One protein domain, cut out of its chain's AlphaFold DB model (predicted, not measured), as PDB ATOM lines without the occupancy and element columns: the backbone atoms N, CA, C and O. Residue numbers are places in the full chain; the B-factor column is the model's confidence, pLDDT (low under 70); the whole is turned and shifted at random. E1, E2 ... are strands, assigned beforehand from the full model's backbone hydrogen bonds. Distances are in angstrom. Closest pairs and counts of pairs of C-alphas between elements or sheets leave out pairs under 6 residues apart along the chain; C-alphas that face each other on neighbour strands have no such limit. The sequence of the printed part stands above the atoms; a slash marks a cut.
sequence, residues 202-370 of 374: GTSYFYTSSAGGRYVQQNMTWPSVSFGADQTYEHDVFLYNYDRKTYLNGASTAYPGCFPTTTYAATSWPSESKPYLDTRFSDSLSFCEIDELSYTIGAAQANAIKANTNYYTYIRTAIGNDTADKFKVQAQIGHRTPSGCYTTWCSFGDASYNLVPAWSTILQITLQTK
ATOM      1  N   GLY A 202     210.357 265.194 196.694       88.12
ATOM      2  CA  GLY A 202     210.874 265.321 195.347       88.12
ATOM      3  C   GLY A 202     209.927 264.762 194.299       88.12
ATOM      4  O   GLY A 202     208.840 264.276 194.608       88.12
ATOM      5  N   THR A 203     210.344 264.863 193.044       89.88
ATOM      6  CA  THR A 203     209.661 264.252 191.900       89.88
ATOM      7  C   THR A 203     210.688 263.863 190.849       89.88
ATOM      8  O   THR A 203     211.622 264.621 190.605       89.88
ATOM      9  N   SER A 204     210.504 262.718 190.193       91.94
ATOM     10  CA  SER A 204     211.317 262.313 189.041       91.94
ATOM     11  C   SER A 204     210.460 262.296 187.782       91.94
ATOM     12  O   SER A 204     209.408 261.657 187.753       91.94
ATOM     13  N   TYR A 205     210.916 262.978 186.739       92.44
ATOM     14  CA  TYR A 205     210.265 263.056 185.436       92.44
ATOM     15  C   TYR A 205     211.142 262.398 184.381       92.44
ATOM     16  O   TYR A 205     212.306 262.761 184.251       92.44
ATOM     17  N   PHE A 206     210.567 261.483 183.600       93.69
ATOM     18  CA  PHE A 206     211.222 260.834 182.465       93.69
ATOM     19  C   PHE A 206     210.416 261.110 181.200       93.69
ATOM     20  O   PHE A 206     209.319 260.573 181.030       93.69
ATOM     21  N   TYR A 207     210.942 261.954 180.312       94.06
ATOM     22  CA  TYR A 207     210.224 262.370 179.108       94.06
ATOM     23  C   TYR A 207     211.150 262.554 177.902       94.06
ATOM     24  O   TYR A 207     212.377 262.575 177.997       94.06
ATOM     25  N   THR A 208     210.538 262.715 176.729       95.56
ATOM     26  CA  THR A 208     211.226 263.209 175.534       95.56
ATOM     27  C   THR A 208     211.554 264.687 175.705       95.56
ATOM     28  O   THR A 208     210.685 265.459 176.116       95.56
ATOM     29  N   SER A 209     212.777 265.083 175.355       95.94
ATOM     30  CA  SER A 209     213.196 266.486 175.441       95.94
ATOM     31  C   SER A 209     212.719 267.278 174.229       95.94
ATOM     32  O   SER A 209     212.818 266.813 173.090       95.94
ATOM     33  N   SER A 210     212.283 268.513 174.466       94.75
ATOM     34  CA  SER A 210     212.007 269.511 173.425       94.75
ATOM     35  C   SER A 210     213.214 269.813 172.527       94.75
ATOM     36  O   SER A 210     213.049 270.199 171.373       94.75
ATOM     37  N   ALA A 211     214.432 269.574 173.014       95.31
ATOM     38  CA  ALA A 211     215.665 269.739 172.251       95.31
ATOM     39  C   ALA A 211     216.204 268.415 171.664       95.31
ATOM     40  O   ALA A 211     217.358 268.353 171.231       95.31
ATOM     41  N   GLY A 212     215.362 267.376 171.614       95.12
ATOM     42  CA  GLY A 212     215.669 266.053 171.072       95.12
ATOM     43  C   GLY A 212     216.254 265.091 172.109       95.12
ATOM     44  O   GLY A 212     216.872 265.501 173.089       95.12
ATOM     45  N   GLY A 213     216.066 263.790 171.883       95.44
ATOM     46  CA  GLY A 213     216.478 262.757 172.832       95.44
ATOM     47  C   GLY A 213     215.483 262.570 173.979       95.44
ATOM     48  O   GLY A 213     214.282 262.818 173.837       95.44
ATOM     49  N   ARG A 214     215.983 262.103 175.121       96.25
ATOM     50  CA  ARG A 214     215.203 261.871 176.343       96.25
ATOM     51  C   ARG A 214     215.940 262.425 177.542       96.25
ATOM     52  O   ARG A 214     217.162 262.552 177.501       96.25
ATOM     53  N   TYR A 215     215.202 262.762 178.586       96.88
ATOM     54  CA  TYR A 215     215.780 263.288 179.807       96.88
ATOM     55  C   TYR A 215     215.165 262.655 181.043       96.88
ATOM     56  O   TYR A 215     214.037 262.153 181.014       96.88
ATOM     57  N   VAL A 216     215.933 262.736 182.124       96.00
ATOM     58  CA  VAL A 216     215.445 262.631 183.489       96.00
ATOM     59  C   VAL A 216     215.636 263.976 184.184       96.00
ATOM     60  O   VAL A 216     216.700 264.583 184.080       96.00
ATOM     61  N   GLN A 217     214.592 264.465 184.848       96.19
ATOM     62  CA  GLN A 217     214.666 265.617 185.744       96.19
ATOM     63  C   GLN A 217     214.212 265.178 187.125       96.19
ATOM     64  O   GLN A 217     213.131 264.606 187.256       96.19
ATOM     65  N   GLN A 218     214.998 265.480 188.146       94.50
ATOM     66  CA  GLN A 218     214.639 265.194 189.526       94.50
ATOM     67  C   GLN A 218     214.515 266.509 190.269       94.50
ATOM     68  O   GLN A 218     215.411 267.334 190.170       94.50
ATOM     69  N   ASN A 219     213.414 266.719 190.982       93.50
ATOM     70  CA  ASN A 219     213.243 267.834 191.906       93.50
ATOM     71  C   ASN A 219     213.394 267.310 193.326       93.50
ATOM     72  O   ASN A 219     213.021 266.171 193.607       93.50
ATOM     73  N   MET A 220     213.929 268.136 194.213       93.06
ATOM     74  CA  MET A 220     214.301 267.732 195.562       93.06
ATOM     75  C   MET A 220     214.257 268.920 196.516       93.06
ATOM     76  O   MET A 220     214.689 270.023 196.187       93.06
ATOM     77  N   THR A 221     213.726 268.692 197.713       92.69
ATOM     78  CA  THR A 221     213.706 269.677 198.795       92.69
ATOM     79  C   THR A 221     214.117 269.017 200.106       92.69
ATOM     80  O   THR A 221     213.573 267.987 200.515       92.69
ATOM     81  N   TRP A 222     215.065 269.648 200.792       91.38
ATOM     82  CA  TRP A 222     215.485 269.273 202.136       91.38
ATOM     83  C   TRP A 222     214.755 270.133 203.169       91.38
ATOM     84  O   TRP A 222     214.827 271.355 203.066       91.38
ATOM     85  N   PRO A 223     214.094 269.564 204.186       85.81
ATOM     86  CA  PRO A 223     213.475 270.352 205.259       85.81
ATOM     87  C   PRO A 223     214.524 270.994 206.180       85.81
ATOM     88  O   PRO A 223     214.304 272.048 206.773       85.81
ATOM     89  N   SER A 224     215.687 270.354 206.267       87.75
ATOM     90  CA  SER A 224     216.872 270.740 207.024       87.75
ATOM     91  C   SER A 224     218.094 270.281 206.240       87.75
ATOM     92  O   SER A 224     217.996 269.281 205.541       87.75
ATOM     93  N   VAL A 225     219.227 270.967 206.369       86.56
ATOM     94  CA  VAL A 225     220.496 270.548 205.761       86.56
ATOM     95  C   VAL A 225     221.578 270.574 206.834       86.56
ATOM     96  O   VAL A 225     221.742 271.591 207.506       86.56
ATOM     97  N   SER A 226     222.311 269.472 207.004       88.50
ATOM     98  CA  SER A 226     223.392 269.361 207.995       88.50
ATOM     99  C   SER A 226     224.638 268.670 207.435       88.50
ATOM    100  O   SER A 226     225.154 267.725 208.033       88.50
ATOM    101  N   PHE A 227     225.117 269.113 206.275       93.50
ATOM    102  CA  PHE A 227     226.374 268.609 205.726       93.50
ATOM    103  C   PHE A 227     227.591 269.303 206.356       93.50
ATOM    104  O   PHE A 227     227.593 270.516 206.582       93.50
ATOM    105  N   GLY A 228     228.656 268.542 206.594       92.75
ATOM    106  CA  GLY A 228     229.998 269.051 206.871       92.75
ATOM    107  C   GLY A 228     230.666 269.648 205.625       92.75
ATOM    108  O   GLY A 228     230.218 269.439 204.500       92.75
ATOM    109  N   ALA A 229     231.767 270.382 205.818       92.38
ATOM    110  CA  ALA A 229     232.454 271.111 204.740       92.38
ATOM    111  C   ALA A 229     233.038 270.220 203.627       92.38
ATOM    112  O   ALA A 229     233.124 270.647 202.474       92.38
ATOM    113  N   ASP A 230     233.404 268.986 203.974       94.31
ATOM    114  CA  ASP A 230     233.930 267.991 203.037       94.31
ATOM    115  C   ASP A 230     232.900 266.909 202.687       94.31
ATOM    116  O   ASP A 230     233.247 265.958 201.997       94.31
ATOM    117  N   GLN A 231     231.647 267.023 203.144       96.19
ATOM    118  CA  GLN A 231     230.622 266.043 202.787       96.19
ATOM    119  C   GLN A 231     230.102 266.270 201.367       96.19
ATOM    120  O   GLN A 231     229.866 267.408 200.941       96.19
ATOM    121  N   THR A 232     229.895 265.164 200.661       96.94
ATOM    122  CA  THR A 232     229.335 265.118 199.314       96.94
ATOM    123  C   THR A 232     227.898 264.610 199.347       96.94
ATOM    124  O   THR A 232     227.456 263.968 200.306       96.94
ATOM    125  N   TYR A 233     227.153 264.947 198.299       97.38
ATOM    126  CA  TYR A 233     225.810 264.436 198.058       97.38
ATOM    127  C   TYR A 233     225.676 264.067 196.589       97.38
ATOM    128  O   TYR A 233     225.958 264.896 195.727       97.38
ATOM    129  N   GLU A 234     225.200 262.865 196.303       97.06
ATOM    130  CA  GLU A 234     224.873 262.405 194.959       97.06
ATOM    131  C   GLU A 234     223.395 262.024 194.892       97.06
ATOM    132  O   GLU A 234     222.835 261.400 195.801       97.06
ATOM    133  N   HIS A 235     222.745 262.478 193.819       95.69
ATOM    134  CA  HIS A 235     221.356 262.160 193.533       95.69
ATOM    135  C   HIS A 235     221.308 261.191 192.358       95.69
ATOM    136  O   HIS A 235     221.327 261.599 191.195       95.69
ATOM    137  N   ASP A 236     221.292 259.903 192.677       94.88
ATOM    138  CA  ASP A 236     221.505 258.850 191.700       94.88
ATOM    139  C   ASP A 236     220.194 258.381 191.088       94.88
ATOM    140  O   ASP A 236     219.276 257.965 191.798       94.88
ATOM    141  N   VAL A 237     220.125 258.366 189.758       95.25
ATOM    142  CA  VAL A 237     219.123 257.593 189.016       95.25
ATOM    143  C   VAL A 237     219.797 256.377 188.438       95.25
ATOM    144  O   VAL A 237     220.702 256.522 187.624       95.25
ATOM    145  N   PHE A 238     219.294 255.192 188.758       96.25
ATOM    146  CA  PHE A 238     219.734 253.969 188.098       96.25
ATOM    147  C   PHE A 238     218.621 253.421 187.221       96.25
ATOM    148  O   PHE A 238     217.470 253.349 187.658       96.25
ATOM    149  N   LEU A 239     218.976 253.006 186.009       95.62
ATOM    150  CA  LEU A 239     218.099 252.256 185.113       95.62
ATOM    151  C   LEU A 239     218.423 250.766 185.159       95.62
ATOM    152  O   LEU A 239     219.583 250.375 185.309       95.62
ATOM    153  N   TYR A 240     217.391 249.946 185.001       95.06
ATOM    154  CA  TYR A 240     217.508 248.499 184.932       95.06
ATOM    155  C   TYR A 240     217.973 248.089 183.532       95.06
ATOM    156  O   TYR A 240     217.197 248.131 182.590       95.06
ATOM    157  N   ASN A 241     219.225 247.653 183.382       96.19
ATOM    158  CA  ASN A 241     219.774 247.242 182.084       96.19
ATOM    159  C   ASN A 241     220.202 245.764 182.042       96.19
ATOM    160  O   ASN A 241     220.919 245.342 181.131       96.19
ATOM    161  N   TYR A 242     219.738 244.943 182.990       95.56
ATOM    162  CA  TYR A 242     219.973 243.492 182.976       95.56
ATOM    163  C   TYR A 242     219.358 242.801 181.746       95.56
ATOM    164  O   TYR A 242     219.856 241.769 181.299       95.56
ATOM    165  N   ASP A 243     218.294 243.365 181.168       94.62
ATOM    166  CA  ASP A 243     217.646 242.891 179.934       94.62
ATOM    167  C   ASP A 243     218.135 243.617 178.667       94.62
ATOM    168  O   ASP A 243     217.651 243.342 177.565       94.62
ATOM    169  N   ARG A 244     219.124 244.510 178.818       95.50
ATOM    170  CA  ARG A 244     219.695 245.352 177.759       95.50
ATOM    171  C   ARG A 244     218.684 246.300 177.111       95.50
ATOM    172  O   ARG A 244     218.869 246.663 175.947       95.50
ATOM    173  N   LYS A 245     217.631 246.693 177.828       93.62
ATOM    174  CA  LYS A 245     216.590 247.610 177.357       93.62
ATOM    175  C   LYS A 245     216.515 248.816 178.272       93.62
ATOM    176  O   LYS A 245     216.277 248.669 179.457       93.62
ATOM    177  N   THR A 246     216.722 250.007 177.718       94.50
ATOM    178  CA  THR A 246     216.743 251.234 178.521       94.50
ATOM    179  C   THR A 246     216.004 252.391 177.873       94.50
ATOM    180  O   THR A 246     215.998 252.562 176.646       94.50
ATOM    181  N   TYR A 247     215.383 253.221 178.712       94.94
ATOM    182  CA  TYR A 247     214.697 254.433 178.274       94.94
ATOM    183  C   TYR A 247     215.685 255.547 177.914       94.94
ATOM    184  O   TYR A 247     215.555 256.185 176.866       94.94
ATOM    185  N   LEU A 248     216.681 255.800 178.758       95.56
ATOM    186  CA  LEU A 248     217.777 256.714 178.429       95.56
ATOM    187  C   LEU A 248     218.875 255.957 177.671       95.56
ATOM    188  O   LEU A 248     218.912 254.731 177.682       95.56
ATOM    189  N   ASN A 249     219.770 256.671 176.985       94.81
ATOM    190  CA  ASN A 249     220.853 256.013 176.252       94.81
ATOM    191  C   ASN A 249     221.851 255.362 177.218       94.81
ATOM    192  O   ASN A 249     222.607 256.053 177.902       94.81
ATOM    193  N   GLY A 250     221.886 254.030 177.210       92.38
ATOM    194  CA  GLY A 250     222.729 253.254 178.105       92.38
ATOM    195  C   GLY A 250     224.230 253.228 177.798       92.38
ATOM    196  O   GLY A 250     224.977 252.602 178.546       92.38
ATOM    197  N   ALA A 251     224.712 253.890 176.747       90.50
ATOM    198  CA  ALA A 251     226.139 253.925 176.447       90.50
ATOM    199  C   ALA A 251     226.926 254.780 177.461       90.50
ATOM    200  O   ALA A 251     226.395 255.649 178.162       90.50
ATOM    201  N   SER A 252     228.226 254.505 177.545       87.38
ATOM    202  CA  SER A 252     229.192 255.242 178.355       87.38
ATOM    203  C   SER A 252     230.490 255.430 177.576       87.38
ATOM    204  O   SER A 252     230.785 254.683 176.638       87.38
ATOM    205  N   THR A 253     231.312 256.398 177.977       78.31
ATOM    206  CA  THR A 253     232.710 256.418 177.541       78.31
ATOM    207  C   THR A 253     233.409 255.144 177.993       78.31
ATOM    208  O   THR A 253     233.068 254.578 179.035       78.31
ATOM    209  N   ALA A 254     234.417 254.720 177.236       73.38
ATOM    210  CA  ALA A 254     235.242 253.589 177.622       73.38
ATOM    211  C   ALA A 254     235.935 253.830 178.973       73.38
ATOM    212  O   ALA A 254     236.187 254.964 179.396       73.38
ATOM    213  N   TYR A 255     236.280 252.729 179.630       70.44
ATOM    214  CA  TYR A 255     237.147 252.748 180.795       70.44
ATOM    215  C   TYR A 255     238.491 253.444 180.474       70.44
ATOM    216  O   TYR A 255     239.009 253.274 179.365       70.44
ATOM    217  N   PRO A 256     239.068 254.205 181.423       65.62
ATOM    218  CA  PRO A 256     238.592 254.450 182.789       65.62
ATOM    219  C   PRO A 256     237.811 255.759 182.930       65.62
ATOM    220  O   PRO A 256     237.836 256.352 183.992       65.62
ATOM    221  N   GLY A 257     237.169 256.273 181.880       74.56
ATOM    222  CA  GLY A 257     236.288 257.435 182.028       74.56
ATOM    223  C   GLY A 257     234.933 257.025 182.595       74.56
ATOM    224  O   GLY A 257     234.457 257.606 183.556       74.56
ATOM    225  N   CYS A 258     234.320 256.004 181.990       84.38
ATOM    226  CA  CYS A 258     233.005 255.474 182.363       84.38
ATOM    227  C   CYS A 258     231.884 256.518 182.528       84.38
ATOM    228  O   CYS A 258     230.848 256.210 183.106       84.38
ATOM    229  N   PHE A 259     232.025 257.727 181.981       85.81
ATOM    230  CA  PHE A 259     230.962 258.724 181.996       85.81
ATOM    231  C   PHE A 259     229.771 258.252 181.160       85.81
ATOM    232  O   PHE A 259     229.978 257.720 180.062       85.81
ATOM    233  N   PRO A 260     228.528 258.467 181.620       89.69
ATOM    234  CA  PRO A 260     227.350 258.250 180.790       89.69
ATOM    235  C   PRO A 260     227.451 259.082 179.500       89.69
ATOM    236  O   PRO A 260     227.911 260.225 179.535       89.69
ATOM    237  N   THR A 261     227.009 258.553 178.350       87.44
ATOM    238  CA  THR A 261     226.938 259.344 177.103       87.44
ATOM    239  C   THR A 261     225.744 260.296 177.138       87.44
ATOM    240  O   THR A 261     224.731 260.115 176.454       87.44
ATOM    241  N   THR A 262     225.851 261.313 177.981       90.00
ATOM    242  CA  THR A 262     224.916 262.429 178.063       90.00
ATOM    243  C   THR A 262     225.178 263.403 176.917       90.00
ATOM    244  O   THR A 262     226.273 263.464 176.358       90.00
ATOM    245  N   THR A 263     224.142 264.133 176.509       92.19
ATOM    246  CA  THR A 263     224.266 265.246 175.553       92.19
ATOM    247  C   THR A 263     224.238 266.586 176.269       92.19
ATOM    248  O   THR A 263     224.786 267.563 175.771       92.19
ATOM    249  N   TYR A 264     223.576 266.645 177.424       97.06
ATOM    250  CA  TYR A 264     223.487 267.830 178.259       97.06
ATOM    251  C   TYR A 264     223.085 267.433 179.678       97.06
ATOM    252  O   TYR A 264     222.289 266.508 179.851       97.06
ATOM    253  N   ALA A 265     223.595 268.133 180.679       98.06
ATOM    254  CA  ALA A 265     223.133 268.021 182.053       98.06
ATOM    255  C   ALA A 265     223.110 269.405 182.709       98.06
ATOM    256  O   ALA A 265     223.817 270.305 182.270       98.06
ATOM    257  N   ALA A 266     222.296 269.591 183.740       98.38
ATOM    258  CA  ALA A 266     222.220 270.843 184.479       98.38
ATOM    259  C   ALA A 266     221.673 270.630 185.890       98.38
ATOM    260  O   ALA A 266     220.975 269.652 186.161       98.38
ATOM    261  N   THR A 267     221.943 271.575 186.779       98.50
ATOM    262  CA  THR A 267     221.344 271.619 188.109       98.50
ATOM    263  C   THR A 267     221.109 273.053 188.563       98.50
ATOM    264  O   THR A 267     221.830 273.965 188.161       98.50
ATOM    265  N   SER A 268     220.097 273.250 189.408       97.69
ATOM    266  CA  SER A 268     219.886 274.507 190.132       97.69
ATOM    267  C   SER A 268     220.598 274.557 191.488       97.69
ATOM    268  O   SER A 268     220.372 275.483 192.272       97.69
ATOM    269  N   TRP A 269     221.427 273.558 191.810       97.38
ATOM    270  CA  TRP A 269     222.280 273.623 192.992       97.38
ATOM    271  C   TRP A 269     223.229 274.828 192.919       97.38
ATOM    272  O   TRP A 269     223.687 275.172 191.828       97.38
ATOM    273  N   PRO A 270     223.541 275.474 194.058       95.75
ATOM    274  CA  PRO A 270     224.445 276.618 194.069       95.75
ATOM    275  C   PRO A 270     225.836 276.234 193.556       95.75
ATOM    276  O   PRO A 270     226.352 275.173 193.898       95.75
ATOM    277  N   SER A 271     226.503 277.113 192.816       94.56
ATOM    278  CA  SER A 271     227.867 276.883 192.317       94.56
ATOM    279  C   SER A 271     228.898 276.658 193.433       94.56
ATOM    280  O   SER A 271     229.950 276.036 193.240       94.56
ATOM    281  N   GLU A 272     228.614 277.148 194.640       95.38
ATOM    282  CA  GLU A 272     229.386 276.876 195.849       95.38
ATOM    283  C   GLU A 272     229.321 275.404 196.273       95.38
ATOM    284  O   GLU A 272     230.254 274.941 196.925       95.38
ATOM    285  N   SER A 273     228.290 274.654 195.861       96.62
ATOM    286  CA  SER A 273     228.180 273.213 196.125       96.62
ATOM    287  C   SER A 273     229.073 272.362 195.229       96.62
ATOM    288  O   SER A 273     229.179 271.152 195.436       96.62
ATOM    289  N   LYS A 274     229.722 272.995 194.242       95.38
ATOM    290  CA  LYS A 274     230.618 272.375 193.263       95.38
ATOM    291  C   LYS A 274     229.978 271.166 192.575       95.38
ATOM    292  O   LYS A 274     230.423 270.036 192.804       95.38
ATOM    293  N   PRO A 275     228.931 271.392 191.759       96.81
ATOM    294  CA  PRO A 275     228.304 270.317 191.010       96.81
ATOM    295  C   PRO A 275     229.294 269.608 190.080       96.81
ATOM    296  O   PRO A 275     230.140 270.246 189.453       96.81
ATOM    297  N   TYR A 276     229.157 268.295 189.941       94.69
ATOM    298  CA  TYR A 276     229.871 267.492 188.953       94.69
ATOM    299  C   TYR A 276     228.949 266.434 188.347       94.69
ATOM    300  O   TYR A 276     227.995 265.981 188.975       94.69
ATOM    301  N   LEU A 277     229.256 266.035 187.114       93.69
ATOM    302  CA  LEU A 277     228.682 264.846 186.495       93.69
ATOM    303  C   LEU A 277     229.494 263.628 186.940       93.69
ATOM    304  O   LEU A 277     230.722 263.649 186.809       93.69
ATOM    305  N   ASP A 278     228.826 262.593 187.441       92.94
ATOM    306  CA  ASP A 278     229.504 261.382 187.903       92.94
ATOM    307  C   ASP A 278     229.658 260.318 186.805       92.94
ATOM    308  O   ASP A 278     229.042 260.340 185.733       92.94
ATOM    309  N   THR A 279     230.579 259.410 187.076       89.44
ATOM    310  CA  THR A 279     230.971 258.247 186.297       89.44
ATOM    311  C   THR A 279     230.149 257.016 186.670       89.44
ATOM    312  O   THR A 279     229.528 256.938 187.720       89.44
ATOM    313  N   ARG A 280     230.175 256.001 185.805       89.25
ATOM    314  CA  ARG A 280     229.566 254.687 186.032       89.25
ATOM    315  C   ARG A 280     230.624 253.647 186.358       89.25
ATOM    316  O   ARG A 280     230.804 252.708 185.583       89.25
ATOM    317  N   PHE A 281     231.404 253.812 187.419       84.56
ATOM    318  CA  PHE A 281     232.255 252.692 187.823       84.56
ATOM    319  C   PHE A 281     231.423 251.590 188.447       84.56
ATOM    320  O   PHE A 281     230.507 251.861 189.214       84.56
ATOM    321  N   SER A 282     231.780 250.342 188.148       76.56
ATOM    322  CA  SER A 282     231.329 249.238 188.985       76.56
ATOM    323  C   SER A 282     231.960 249.340 190.374       76.56
ATOM    324  O   SER A 282     233.028 249.937 190.527       76.56
ATOM    325  N   ASP A 283     231.384 248.664 191.367       70.06
ATOM    326  CA  ASP A 283     231.916 248.599 192.742       70.06
ATOM    327  C   ASP A 283     233.399 248.189 192.806       70.06
ATOM    328  O   ASP A 283     234.138 248.536 193.726       70.06
ATOM    329  N   SER A 284     233.858 247.424 191.810       68.31
ATOM    330  CA  SER A 284     235.252 246.980 191.695       68.31
ATOM    331  C   SER A 284     236.211 248.046 191.146       68.31
ATOM    332  O   SER A 284     237.417 247.794 191.066       68.31
ATOM    333  N   LEU A 285     235.684 249.186 190.689       74.94
ATOM    334  CA  LEU A 285     236.380 250.270 189.986       74.94
ATOM    335  C   LEU A 285     237.219 249.792 188.785       74.94
ATOM    336  O   LEU A 285     238.156 250.462 188.359       74.94
ATOM    337  N   SER A 286     236.911 248.604 188.251       76.19
ATOM    338  CA  SER A 286     237.743 247.911 187.257       76.19
ATOM    339  C   SER A 286     237.123 247.892 185.858       76.19
ATOM    340  O   SER A 286     237.778 247.483 184.900       76.19
ATOM    341  N   PHE A 287     235.861 248.300 185.727       81.31
ATOM    342  CA  PHE A 287     235.137 248.412 184.463       81.31
ATOM    343  C   PHE A 287     233.958 249.381 184.623       81.31
ATOM    344  O   PHE A 287     233.620 249.771 185.741       81.31
ATOM    345  N   CYS A 288     233.351 249.776 183.504       87.50
ATOM    346  CA  CYS A 288     232.148 250.603 183.527       87.50
ATOM    347  C   CYS A 288     230.929 249.735 183.837       87.50
ATOM    348  O   CYS A 288     230.759 248.707 183.186       87.50
ATOM    349  N   GLU A 289     230.101 250.138 184.794       90.38
ATOM    350  CA  GLU A 289     228.864 249.446 185.143       90.38
ATOM    351  C   GLU A 289     227.946 249.340 183.916       90.38
ATOM    352  O   GLU A 289     227.752 250.312 183.179       90.38
ATOM    353  N   ILE A 290     227.420 248.138 183.670       91.38
ATOM    354  CA  ILE A 290     226.619 247.829 182.479       91.38
ATOM    355  C   ILE A 290     225.210 247.358 182.816       91.38
ATOM    356  O   ILE A 290     224.360 247.387 181.931       91.38
ATOM    357  N   ASP A 291     224.947 246.906 184.035       93.50
ATOM    358  CA  ASP A 291     223.667 246.311 184.412       93.50
ATOM    359  C   ASP A 291     222.787 247.311 185.173       93.50
ATOM    360  O   ASP A 291     221.581 247.365 184.930       93.50
ATOM    361  N   GLU A 292     223.389 248.168 186.001       94.56
ATOM    362  CA  GLU A 292     222.706 249.259 186.706       94.56
ATOM    363  C   GLU A 292     223.215 250.622 186.228       94.56
ATOM    364  O   GLU A 292     224.187 251.176 186.738       94.56
ATOM    365  N   LEU A 293     222.572 251.179 185.204       95.19
ATOM    366  CA  LEU A 293     223.108 252.371 184.548       95.19
ATOM    367  C   LEU A 293     222.782 253.633 185.340       95.19
ATOM    368  O   LEU A 293     221.635 254.086 185.313       95.19
ATOM    369  N   SER A 294     223.794 254.222 185.981       95.50
ATOM    370  CA  SER A 294     223.639 255.462 186.740       95.50
ATOM    371  C   SER A 294     223.621 256.719 185.857       95.50
ATOM    372  O   SER A 294     224.267 256.808 184.802       95.50
ATOM    373  N   TYR A 295     222.848 257.708 186.289       96.31
ATOM    374  CA  TYR A 295     222.816 259.072 185.775       96.31
ATOM    375  C   TYR A 295     222.782 259.998 186.981       96.31
ATOM    376  O   TYR A 295     221.733 260.180 187.598       96.31
ATOM    377  N   THR A 296     223.939 260.566 187.300       96.69
ATOM    378  CA  THR A 296     224.161 261.214 188.591       96.69
ATOM    379  C   THR A 296     224.780 262.588 188.391       96.69
ATOM    380  O   THR A 296     225.775 262.747 187.679       96.69
ATOM    381  N   ILE A 297     224.181 263.585 189.041       97.88
ATOM    382  CA  ILE A 297     224.843 264.852 189.348       97.88
ATOM    383  C   ILE A 297     225.125 264.833 190.848       97.88
ATOM    384  O   ILE A 297     224.212 264.616 191.646       97.88
ATOM    385  N   GLY A 298     226.388 265.041 191.207       97.38
ATOM    386  CA  GLY A 298     226.852 265.126 192.585       97.38
ATOM    387  C   GLY A 298     227.274 266.542 192.963       97.38
ATOM    388  O   GLY A 298     227.568 267.369 192.103       97.38
ATOM    389  N   ALA A 299     227.253 266.842 194.255       97.50
ATOM    390  CA  ALA A 299     227.739 268.076 194.852       97.50
ATOM    391  C   ALA A 299     228.964 267.737 195.694       97.50
ATOM    392  O   ALA A 299     228.851 267.068 196.723       97.50
ATOM    393  N   ALA A 300     230.141 268.217 195.282       96.12
ATOM    394  CA  ALA A 300     231.369 267.917 196.011       96.12
ATOM    395  C   ALA A 300     231.406 268.626 197.370       96.12
ATOM    396  O   ALA A 300     232.182 268.235 198.233       96.12
ATOM    397  N   GLN A 301     230.599 269.675 197.555       96.25
ATOM    398  CA  GLN A 301     230.482 270.453 198.782       96.25
ATOM    399  C   GLN A 301     228.999 270.629 199.154       96.25
ATOM    400  O   GLN A 301     228.394 271.686 198.967       96.25
ATOM    401  N   ALA A 302     228.378 269.572 199.674       96.69
ATOM    402  CA  ALA A 302     226.930 269.526 199.872       96.69
ATOM    403  C   ALA A 302     226.408 270.543 200.908       96.69
ATOM    404  O   ALA A 302     225.239 270.922 200.870       96.69
ATOM    405  N   ASN A 303     227.266 271.069 201.789       95.56
ATOM    406  CA  ASN A 303     226.879 272.069 202.791       95.56
ATOM    407  C   ASN A 303     226.497 273.448 202.228       95.56
ATOM    408  O   ASN A 303     225.985 274.280 202.974       95.56
ATOM    409  N   ALA A 304     226.711 273.694 200.934       96.50
ATOM    410  CA  ALA A 304     226.204 274.888 200.262       96.50
ATOM    411  C   ALA A 304     224.710 274.788 199.887       96.50
ATOM    412  O   ALA A 304     224.079 275.810 199.610       96.50
ATOM    413  N   ILE A 305     224.133 273.580 199.886       95.75
ATOM    414  CA  ILE A 305     222.703 273.355 199.635       95.75
ATOM    415  C   ILE A 305     221.900 273.932 200.805       95.75
ATOM    416  O   ILE A 305     222.234 273.731 201.973       95.75
ATOM    417  N   LYS A 306     220.823 274.662 200.505       95.00
ATOM    418  CA  LYS A 306     219.987 275.308 201.524       95.00
ATOM    419  C   LYS A 306     218.710 274.517 201.776       95.00
ATOM    420  O   LYS A 306     218.068 274.023 200.852       95.00
ATOM    421  N   ALA A 307     218.307 274.450 203.041       94.44
ATOM    422  CA  ALA A 307     217.011 273.897 203.412       94.44
ATOM    423  C   ALA A 307     215.856 274.701 202.786       94.44
ATOM    424  O   ALA A 307     215.992 275.887 202.480       94.44
ATOM    425  N   ASN A 308     214.707 274.048 202.626       93.38
ATOM    426  CA  ASN A 308     213.443 274.597 202.133       93.38
ATOM    427  C   ASN A 308     213.545 275.291 200.766       93.38
ATOM    428  O   ASN A 308     212.745 276.166 200.445       93.38
ATOM    429  N   THR A 309     214.526 274.889 199.960       93.75
ATOM    430  CA  THR A 309     214.695 275.332 198.576       93.75
ATOM    431  C   THR A 309     214.401 274.160 197.650       93.75
ATOM    432  O   THR A 309     214.912 273.060 197.866       93.75
ATOM    433  N   ASN A 310     213.564 274.391 196.638       92.62
ATOM    434  CA  ASN A 310     213.291 273.386 195.618       92.62
ATOM    435  C   ASN A 310     214.400 273.416 194.568       92.62
ATOM    436  O   ASN A 310     214.480 274.343 193.761       92.62
ATOM    437  N   TYR A 311     215.256 272.406 194.604       95.75
ATOM    438  CA  TYR A 311     216.329 272.220 193.642       95.75
ATOM    439  C   TYR A 311     215.948 271.193 192.586       95.75
ATOM    440  O   TYR A 311     215.063 270.368 192.810       95.75
ATOM    441  N   TYR A 312     216.661 271.192 191.461       96.25
ATOM    442  CA  TYR A 312     216.572 270.113 190.495       96.25
ATOM    443  C   TYR A 312     217.923 269.707 189.910       96.25
ATOM    444  O   TYR A 312     218.860 270.504 189.827       96.25
ATOM    445  N   THR A 313     217.986 268.462 189.452       98.00
ATOM    446  CA  THR A 313     218.981 267.951 188.507       98.00
ATOM    447  C   THR A 313     218.274 267.604 187.200       98.00
ATOM    448  O   THR A 313     217.086 267.275 187.181       98.00
ATOM    449  N   TYR A 314     218.983 267.721 186.086       98.06
ATOM    450  CA  TYR A 314     218.490 267.415 184.753       98.06
ATOM    451  C   TYR A 314     219.603 266.735 183.971       98.06
ATOM    452  O   TYR A 314     220.696 267.282 183.853       98.06
ATOM    453  N   ILE A 315     219.335 265.562 183.409       98.25
ATOM    454  CA  ILE A 315     220.265 264.855 182.531       98.25
ATOM    455  C   ILE A 315     219.519 264.453 181.270       98.25
ATOM    456  O   ILE A 315     218.506 263.759 181.327       98.25
ATOM    457  N   ARG A 316     220.055 264.849 180.118       97.62
ATOM    458  CA  ARG A 316     219.538 264.505 178.799       97.62
ATOM    459  C   ARG A 316     220.532 263.651 178.031       97.62
ATOM    460  O   ARG A 316     221.737 263.905 178.012       97.62
ATOM    461  N   THR A 317     219.997 262.658 177.344       95.75
ATOM    462  CA  THR A 317     220.738 261.702 176.528       95.75
ATOM    463  C   THR A 317     220.136 261.618 175.131       95.75
ATOM    464  O   THR A 317     219.021 262.085 174.875       95.75
ATOM    465  N   ALA A 318     220.833 260.941 174.218       94.50
ATOM    466  CA  ALA A 318     220.166 260.377 173.049       94.50
ATOM    467  C   ALA A 318     219.042 259.406 173.478       94.50
ATOM    468  O   ALA A 318     218.933 259.030 174.647       94.50
ATOM    469  N   ILE A 319     218.181 259.011 172.544       95.25
ATOM    470  CA  ILE A 319     217.111 258.045 172.829       95.25
ATOM    471  C   ILE A 319     217.753 256.683 173.157       95.25
ATOM    472  O   ILE A 319     218.694 256.273 172.473       95.25
ATOM    473  N   GLY A 320     217.272 256.017 174.212       95.25
ATOM    474  CA  GLY A 320     217.592 254.616 174.494       95.25
ATOM    475  C   GLY A 320     216.935 253.653 173.499       95.25
ATOM    476  O   GLY A 320     216.313 254.066 172.521       95.25
ATOM    477  N   ASN A 321     217.084 252.353 173.730       95.69
ATOM    478  CA  ASN A 321     216.589 251.313 172.822       95.69
ATOM    479  C   ASN A 321     215.230 250.713 173.223       95.69
ATOM    480  O   ASN A 321     214.752 249.812 172.537       95.69
ATOM    481  N   ASP A 322     214.593 251.215 174.281       94.81
ATOM    482  CA  ASP A 322     213.213 250.872 174.646       94.81
ATOM    483  C   ASP A 322     212.366 252.143 174.832       94.81
ATOM    484  O   ASP A 322     212.854 253.252 174.663       94.81
ATOM    485  N   THR A 323     211.073 252.036 175.113       90.44
ATOM    486  CA  THR A 323     210.134 253.148 175.361       90.44
ATOM    487  C   THR A 323     209.694 253.256 176.815       90.44
ATOM    488  O   THR A 323     209.109 254.270 177.192       90.44
ATOM    489  N   ALA A 324     210.038 252.261 177.627       88.94
ATOM    490  CA  ALA A 324     209.842 252.221 179.067       88.94
ATOM    491  C   ALA A 324     211.113 251.686 179.741       88.94
ATOM    492  O   ALA A 324     212.024 251.212 179.067       88.94
ATOM    493  N   ASP A 325     211.172 251.791 181.064       92.62
ATOM    494  CA  ASP A 325     212.255 251.235 181.874       92.62
ATOM    495  C   ASP A 325     211.752 250.944 183.289       92.62
ATOM    496  O   ASP A 325     210.655 251.361 183.685       92.62
ATOM    497  N   LYS A 326     212.598 250.285 184.071       93.00
ATOM    498  CA  LYS A 326     212.510 250.277 185.525       93.00
ATOM    499  C   LYS A 326     213.658 251.106 186.075       93.00
ATOM    500  O   LYS A 326     214.766 251.080 185.552       93.00
ATOM    501  N   PHE A 327     213.408 251.822 187.156       94.25
ATOM    502  CA  PHE A 327     214.409 252.686 187.748       94.25
ATOM    503  C   PHE A 327     214.381 252.618 189.267       94.25
ATOM    504  O   PHE A 327     213.431 252.132 189.885       94.25
ATOM    505  N   LYS A 328     215.445 253.134 189.863       94.12
ATOM    506  CA  LYS A 328     215.507 253.465 191.283       94.12
ATOM    507  C   LYS A 328     216.161 254.820 191.453       94.12
ATOM    508  O   LYS A 328     216.884 255.273 190.563       94.12
ATOM    509  N   VAL A 329     215.894 255.450 192.588       94.44
ATOM    510  CA  VAL A 329     216.546 256.703 192.966       94.44
ATOM    511  C   VAL A 329     217.195 256.515 194.317       94.44
ATOM    512  O   VAL A 329     216.529 256.064 195.252       94.44
ATOM    513  N   GLN A 330     218.469 256.876 194.419       94.44
ATOM    514  CA  GLN A 330     219.207 256.833 195.671       94.44
ATOM    515  C   GLN A 330     219.759 258.216 196.019       94.44
ATOM    516  O   GLN A 330     220.095 259.016 195.151       94.44
ATOM    517  N   ALA A 331     219.788 258.505 197.313       94.19
ATOM    518  CA  ALA A 331     220.604 259.562 197.879       94.19
ATOM    519  C   ALA A 331     221.883 258.919 198.396       94.19
ATOM    520  O   ALA A 331     221.807 258.127 199.338       94.19
ATOM    521  N   GLN A 332     223.027 259.277 197.829       95.06
ATOM    522  CA  GLN A 332     224.323 258.888 198.362       95.06
ATOM    523  C   GLN A 332     224.935 260.064 199.126       95.06
ATOM    524  O   GLN A 332     225.098 261.165 198.604       95.06
ATOM    525  N   ILE A 333     225.233 259.829 200.401       94.88
ATOM    526  CA  ILE A 333     226.002 260.725 201.260       94.88
ATOM    527  C   ILE A 333     227.436 260.228 201.248       94.88
ATOM    528  O   ILE A 333     227.675 259.028 201.391       94.88
ATOM    529  N   GLY A 334     228.382 261.143 201.119       94.94
ATOM    530  CA  GLY A 334     229.788 260.790 201.102       94.94
ATOM    531  C   GLY A 334     230.686 261.876 201.658       94.94
ATOM    532  O   GLY A 334     230.241 262.825 202.317       94.94
ATOM    533  N   HIS A 335     231.964 261.744 201.336       94.31
ATOM    534  CA  HIS A 335     232.993 262.707 201.669       94.31
ATOM    535  C   HIS A 335     233.970 262.908 200.510       94.31
ATOM    536  O   HIS A 335     234.121 262.070 199.617       94.31
ATOM    537  N   ARG A 336     234.657 264.051 200.536       93.62
ATOM    538  CA  ARG A 336     235.626 264.453 199.525       93.62
ATOM    539  C   ARG A 336     237.057 264.257 200.015       93.62
ATOM    540  O   ARG A 336     237.463 264.890 200.986       93.62
ATOM    541  N   THR A 337     237.851 263.463 199.297       87.31
ATOM    542  CA  THR A 337     239.272 263.235 199.609       87.31
ATOM    543  C   THR A 337     240.150 263.376 198.357       87.31
ATOM    544  O   THR A 337     239.940 262.656 197.384       87.31
ATOM    545  N   PRO A 338     241.181 264.245 198.357       88.75
ATOM    546  CA  PRO A 338     241.503 265.228 199.394       88.75
ATOM    547  C   PRO A 338     240.471 266.367 199.438       88.75
ATOM    548  O   PRO A 338     239.845 266.676 198.425       88.75
ATOM    549  N   SER A 339     240.374 267.068 200.574       85.44
ATOM    550  CA  SER A 339     239.428 268.179 200.780       85.44
ATOM    551  C   SER A 339     239.506 269.277 199.710       85.44
ATOM    552  O   SER A 339     238.532 269.982 199.496       85.44
ATOM    553  N   GLY A 340     240.616 269.438 198.984       84.38
ATOM    554  CA  GLY A 340     240.741 270.427 197.901       84.38
ATOM    555  C   GLY A 340     240.248 269.982 196.514       84.38
ATOM    556  O   GLY A 340     240.340 270.765 195.572       84.38
ATOM    557  N   CYS A 341     239.780 268.742 196.343       85.00
ATOM    558  CA  CYS A 341     239.491 268.170 195.025       85.00
ATOM    559  C   CYS A 341     237.987 268.047 194.737       85.00
ATOM    560  O   CYS A 341     237.363 267.052 195.082       85.00
ATOM    561  N   TYR A 342     237.404 269.018 194.035       89.62
ATOM    562  CA  TYR A 342     235.954 269.120 193.786       89.62
ATOM    563  C   TYR A 342     235.454 268.365 192.548       89.62
ATOM    564  O   TYR A 342     234.575 268.837 191.829       89.62
ATOM    565  N   THR A 343     236.059 267.222 192.247       87.19
ATOM    566  CA  THR A 343     235.684 266.414 191.082       87.19
ATOM    567  C   THR A 343     235.096 265.094 191.536       87.19
ATOM    568  O   THR A 343     235.393 264.634 192.638       87.19
ATOM    569  N   THR A 344     234.366 264.443 190.638       87.94
ATOM    570  CA  THR A 344     233.832 263.096 190.848       87.94
ATOM    571  C   THR A 344     234.890 262.084 191.298       87.94
ATOM    572  O   THR A 344     234.632 261.206 192.104       87.94
ATOM    573  N   TRP A 345     236.144 262.277 190.876       84.31
ATOM    574  CA  TRP A 345     237.280 261.415 191.216       84.31
ATOM    575  C   TRP A 345     237.707 261.437 192.677       84.31
ATOM    576  O   TRP A 345     238.591 260.669 193.058       84.31
ATOM    577  N   CYS A 346     237.152 262.366 193.440       88.19
ATOM    578  CA  CYS A 346     237.496 262.623 194.821       88.19
ATOM    579  C   CYS A 346     236.263 262.557 195.725       88.19
ATOM    580  O   CYS A 346     236.403 262.877 196.899       88.19
ATOM    581  N   SER A 347     235.091 262.177 195.201       90.94
ATOM    582  CA  SER A 347     233.886 261.888 195.984       90.94
ATOM    583  C   SER A 347     233.834 260.396 196.297       90.94
ATOM    584  O   SER A 347     233.993 259.570 195.399       90.94
ATOM    585  N   PHE A 348     233.638 260.049 197.567       90.94
ATOM    586  CA  PHE A 348     233.535 258.667 198.025       90.94
ATOM    587  C   PHE A 348     232.272 258.501 198.866       90.94
ATOM    588  O   PHE A 348     232.075 259.243 199.828       90.94
ATOM    589  N   GLY A 349     231.427 257.535 198.503       91.50
ATOM    590  CA  GLY A 349     230.192 257.236 199.223       91.50
ATOM    591  C   GLY A 349     230.451 256.634 200.607       91.50
ATOM    592  O   GLY A 349     231.230 255.693 200.749       91.50
ATOM    593  N   ASP A 350     229.755 257.161 201.612       90.69
ATOM    594  CA  ASP A 350     229.742 256.665 202.993       90.69
ATOM    595  C   ASP A 350     228.452 255.889 203.299       90.69
ATOM    596  O   ASP A 350     228.468 254.900 204.031       90.69
ATOM    597  N   ALA A 351     227.323 256.347 202.749       90.44
ATOM    598  CA  ALA A 351     226.013 255.736 202.934       90.44
ATOM    599  C   ALA A 351     225.083 256.049 201.757       90.44
ATOM    600  O   ALA A 351     225.101 257.161 201.233       90.44
ATOM    601  N   SER A 352     224.203 255.107 201.415       91.56
ATOM    602  CA  SER A 352     223.203 255.287 200.356       91.56
ATOM    603  C   SER A 352     221.807 254.934 200.860       91.56
ATOM    604  O   SER A 352     221.617 253.946 201.571       91.56
ATOM    605  N   TYR A 353     220.818 255.737 200.474       90.62
ATOM    606  CA  TYR A 353     219.426 255.618 200.902       90.62
ATOM    607  C   TYR A 353     218.510 255.548 199.683       90.62
ATOM    608  O   TYR A 353     218.562 256.421 198.818       90.62
ATOM    609  N   ASN A 354     217.640 254.540 199.614       89.25
ATOM    610  CA  ASN A 354     216.632 254.464 198.556       89.25
ATOM    611  C   ASN A 354     215.575 255.555 198.769       89.25
ATOM    612  O   ASN A 354     214.841 255.523 199.752       89.25
ATOM    613  N   LEU A 355     215.477 256.494 197.831       87.38
ATOM    614  CA  LEU A 355     214.407 257.496 197.789       87.38
ATOM    615  C   LEU A 355     213.205 256.993 196.983       87.38
ATOM    616  O   LEU A 355     212.057 257.301 197.295       87.38
ATOM    617  N   VAL A 356     213.484 256.208 195.941       87.06
ATOM    618  CA  VAL A 356     212.493 255.456 195.169       87.06
ATOM    619  C   VAL A 356     212.932 253.992 195.173       87.06
ATOM    620  O   VAL A 356     214.076 253.726 194.787       87.06
ATOM    621  N   PRO A 357     212.067 253.048 195.599       88.00
ATOM    622  CA  PRO A 357     212.408 251.634 195.670       88.00
ATOM    623  C   PRO A 357     212.949 251.075 194.359       88.00
ATOM    624  O   PRO A 357     212.582 251.523 193.266       88.00
ATOM    625  N   ALA A 358     213.795 250.055 194.501       90.06
ATOM    626  CA  ALA A 358     214.426 249.390 193.381       90.06
ATOM    627  C   ALA A 358     213.402 248.916 192.345       90.06
ATOM    628  O   ALA A 358     212.444 248.216 192.668       90.06
ATOM    629  N   TRP A 359     213.654 249.289 191.092       92.19
ATOM    630  CA  TRP A 359     212.931 248.817 189.912       92.19
ATOM    631  C   TRP A 359     211.461 249.233 189.849       92.19
ATOM    632  O   TRP A 359     210.632 248.561 189.226       92.19
ATOM    633  N   SER A 360     211.169 250.401 190.422       86.25
ATOM    634  CA  SER A 360     209.935 251.139 190.172       86.25
ATOM    635  C   SER A 360     209.769 251.368 188.670       86.25
ATOM    636  O   SER A 360     210.728 251.662 187.958       86.25
ATOM    637  N   THR A 361     208.562 251.191 188.143       79.81
ATOM    638  CA  THR A 361     208.342 251.303 186.696       79.81
ATOM    639  C   THR A 361     208.258 252.766 186.283       79.81
ATOM    640  O   THR A 361     207.565 253.552 186.932       79.81
ATOM    641  N   ILE A 362     208.901 253.125 185.169       64.69
ATOM    642  CA  ILE A 362     208.606 254.380 184.482       64.69
ATOM    643  C   ILE A 362     207.202 254.254 183.888       64.69
ATOM    644  O   ILE A 362     207.003 253.809 182.761       64.69
ATOM    645  N   LEU A 363     206.202 254.641 184.666       52.06
ATOM    646  CA  LEU A 363     204.945 255.111 184.112       52.06
ATOM    647  C   LEU A 363     205.164 256.597 183.796       52.06
ATOM    648  O   LEU A 363     205.943 257.246 184.489       52.06
ATOM    649  N   GLN A 364     204.531 257.162 182.764       45.62
ATOM    650  CA  GLN A 364     204.575 258.609 182.459       45.62
ATOM    651  C   GLN A 364     203.864 259.448 183.546       45.62
ATOM    652  O   GLN A 364     202.999 260.273 183.266       45.62
ATOM    653  N   ILE A 365     204.184 259.192 184.807       36.59
ATOM    654  CA  ILE A 365     203.471 259.603 185.995       36.59
ATOM    655  C   ILE A 365     204.436 260.439 186.814       36.59
ATOM    656  O   ILE A 365     205.528 260.003 187.170       36.59
ATOM    657  N   THR A 366     203.983 261.642 187.137       37.19
ATOM    658  CA  THR A 366     204.473 262.427 188.257       37.19
ATOM    659  C   THR A 366     204.480 261.541 189.502       37.19
ATOM    660  O   THR A 366     203.444 261.361 190.142       37.19
ATOM    661  N   LEU A 367     205.629 260.984 189.874       38.88
ATOM    662  CA  LEU A 367     205.810 260.475 191.226       38.88
ATOM    663  C   LEU A 367     205.921 261.696 192.133       38.88
ATOM    664  O   LEU A 367     207.013 262.183 192.390       38.88
ATOM    665  N   GLN A 368     204.778 262.224 192.582       36.84
ATOM    666  CA  GLN A 368     204.744 262.997 193.815       36.84
ATOM    667  C   GLN A 368     205.074 262.013 194.934       36.84
ATOM    668  O   GLN A 368     204.177 261.358 195.464       36.84
ATOM    669  N   THR A 369     206.351 261.879 195.297       41.16
ATOM    670  CA  THR A 369     206.714 261.255 196.570       41.16
ATOM    671  C   THR A 369     206.294 262.219 197.673       41.16
ATOM    672  O   THR A 369     207.075 262.983 198.228       41.16
ATOM    673  N   LYS A 370     204.991 262.212 197.977       32.62
ATOM    674  CA  LYS A 370     204.452 262.825 199.194       32.62
ATOM    675  C   LYS A 370     204.824 262.012 200.437       32.62
ATOM    676  O   LYS A 370     204.648 262.494 201.547       32.62
TER     677      LYS A 370
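This is residues 202 to 370 of the 374 residues of an uncharacterized protein of candidate division WWE3 bacterium GW2011_GWC1_41_7 (UniProt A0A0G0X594). Two antiparallel sheets form a sandwich, face to face with their strands crossed at 54 degrees. The larger sheet, in the order E5 E6 E3 E8 E9, is twisted, and its long edge hairpin E8 and E9 bends; the smaller runs E1 E2 E7 E4. The printed part has 169 residues, no named helix and nine named strands, E1 to E9 along the chain; it is all strand by class, though under half of the residues, 76, are in named elements. The whole is compact, with a radius of gyration of the C-alphas of 15.2 A and spans of 41 by 38 by 29 A.

In the larger sheet are E5, residues 275 to 277; E6, 292 to 299; E3, 231 to 240, 28.3 A; E8, 326 to 336, 30.5 A; and E9, 347 to 361, 29.2 A, ending at C-alpha 361 (208.342, 251.303, 186.696). The other has E1, 202 to 208, from C-alpha 202 (210.874, 265.321, 195.347); E2, 214 to 221; E7, 310 to 317; and E4, 262 to 267.

E8 bends by 52 degrees at residue 333 and E9 by 85 degrees at residue 350; N 331 and O 353 are 2.8 A apart. Within hydrogen-bond range are N 234 and O 332 of the neighbours E3 and E8, 2.9 A apart, N 295 and O 237 of the neighbours E6 and E3, 2.8 A, and N 276 and O 298 of the hairpin E5 and E6, 2.8 A. Between the sheets, the closest C-alphas of E6 and E7, Ile 297 and Thr 313, are 6.7 A apart. In the second sheet N 205 and O 217, 2.8 A, N 218 and O 313, 2.9 A, and N 266 and O 314, 2.8 A, pair E1, E2, E7 and E4 in turn.

C-alphas 323 and 340 are the farthest apart, 41.8 A. The printed part has no cut; the links E3 to E4 and E5 to E6 are long. Residues 256, 284 and 362 to 370 have pLDDT under 70.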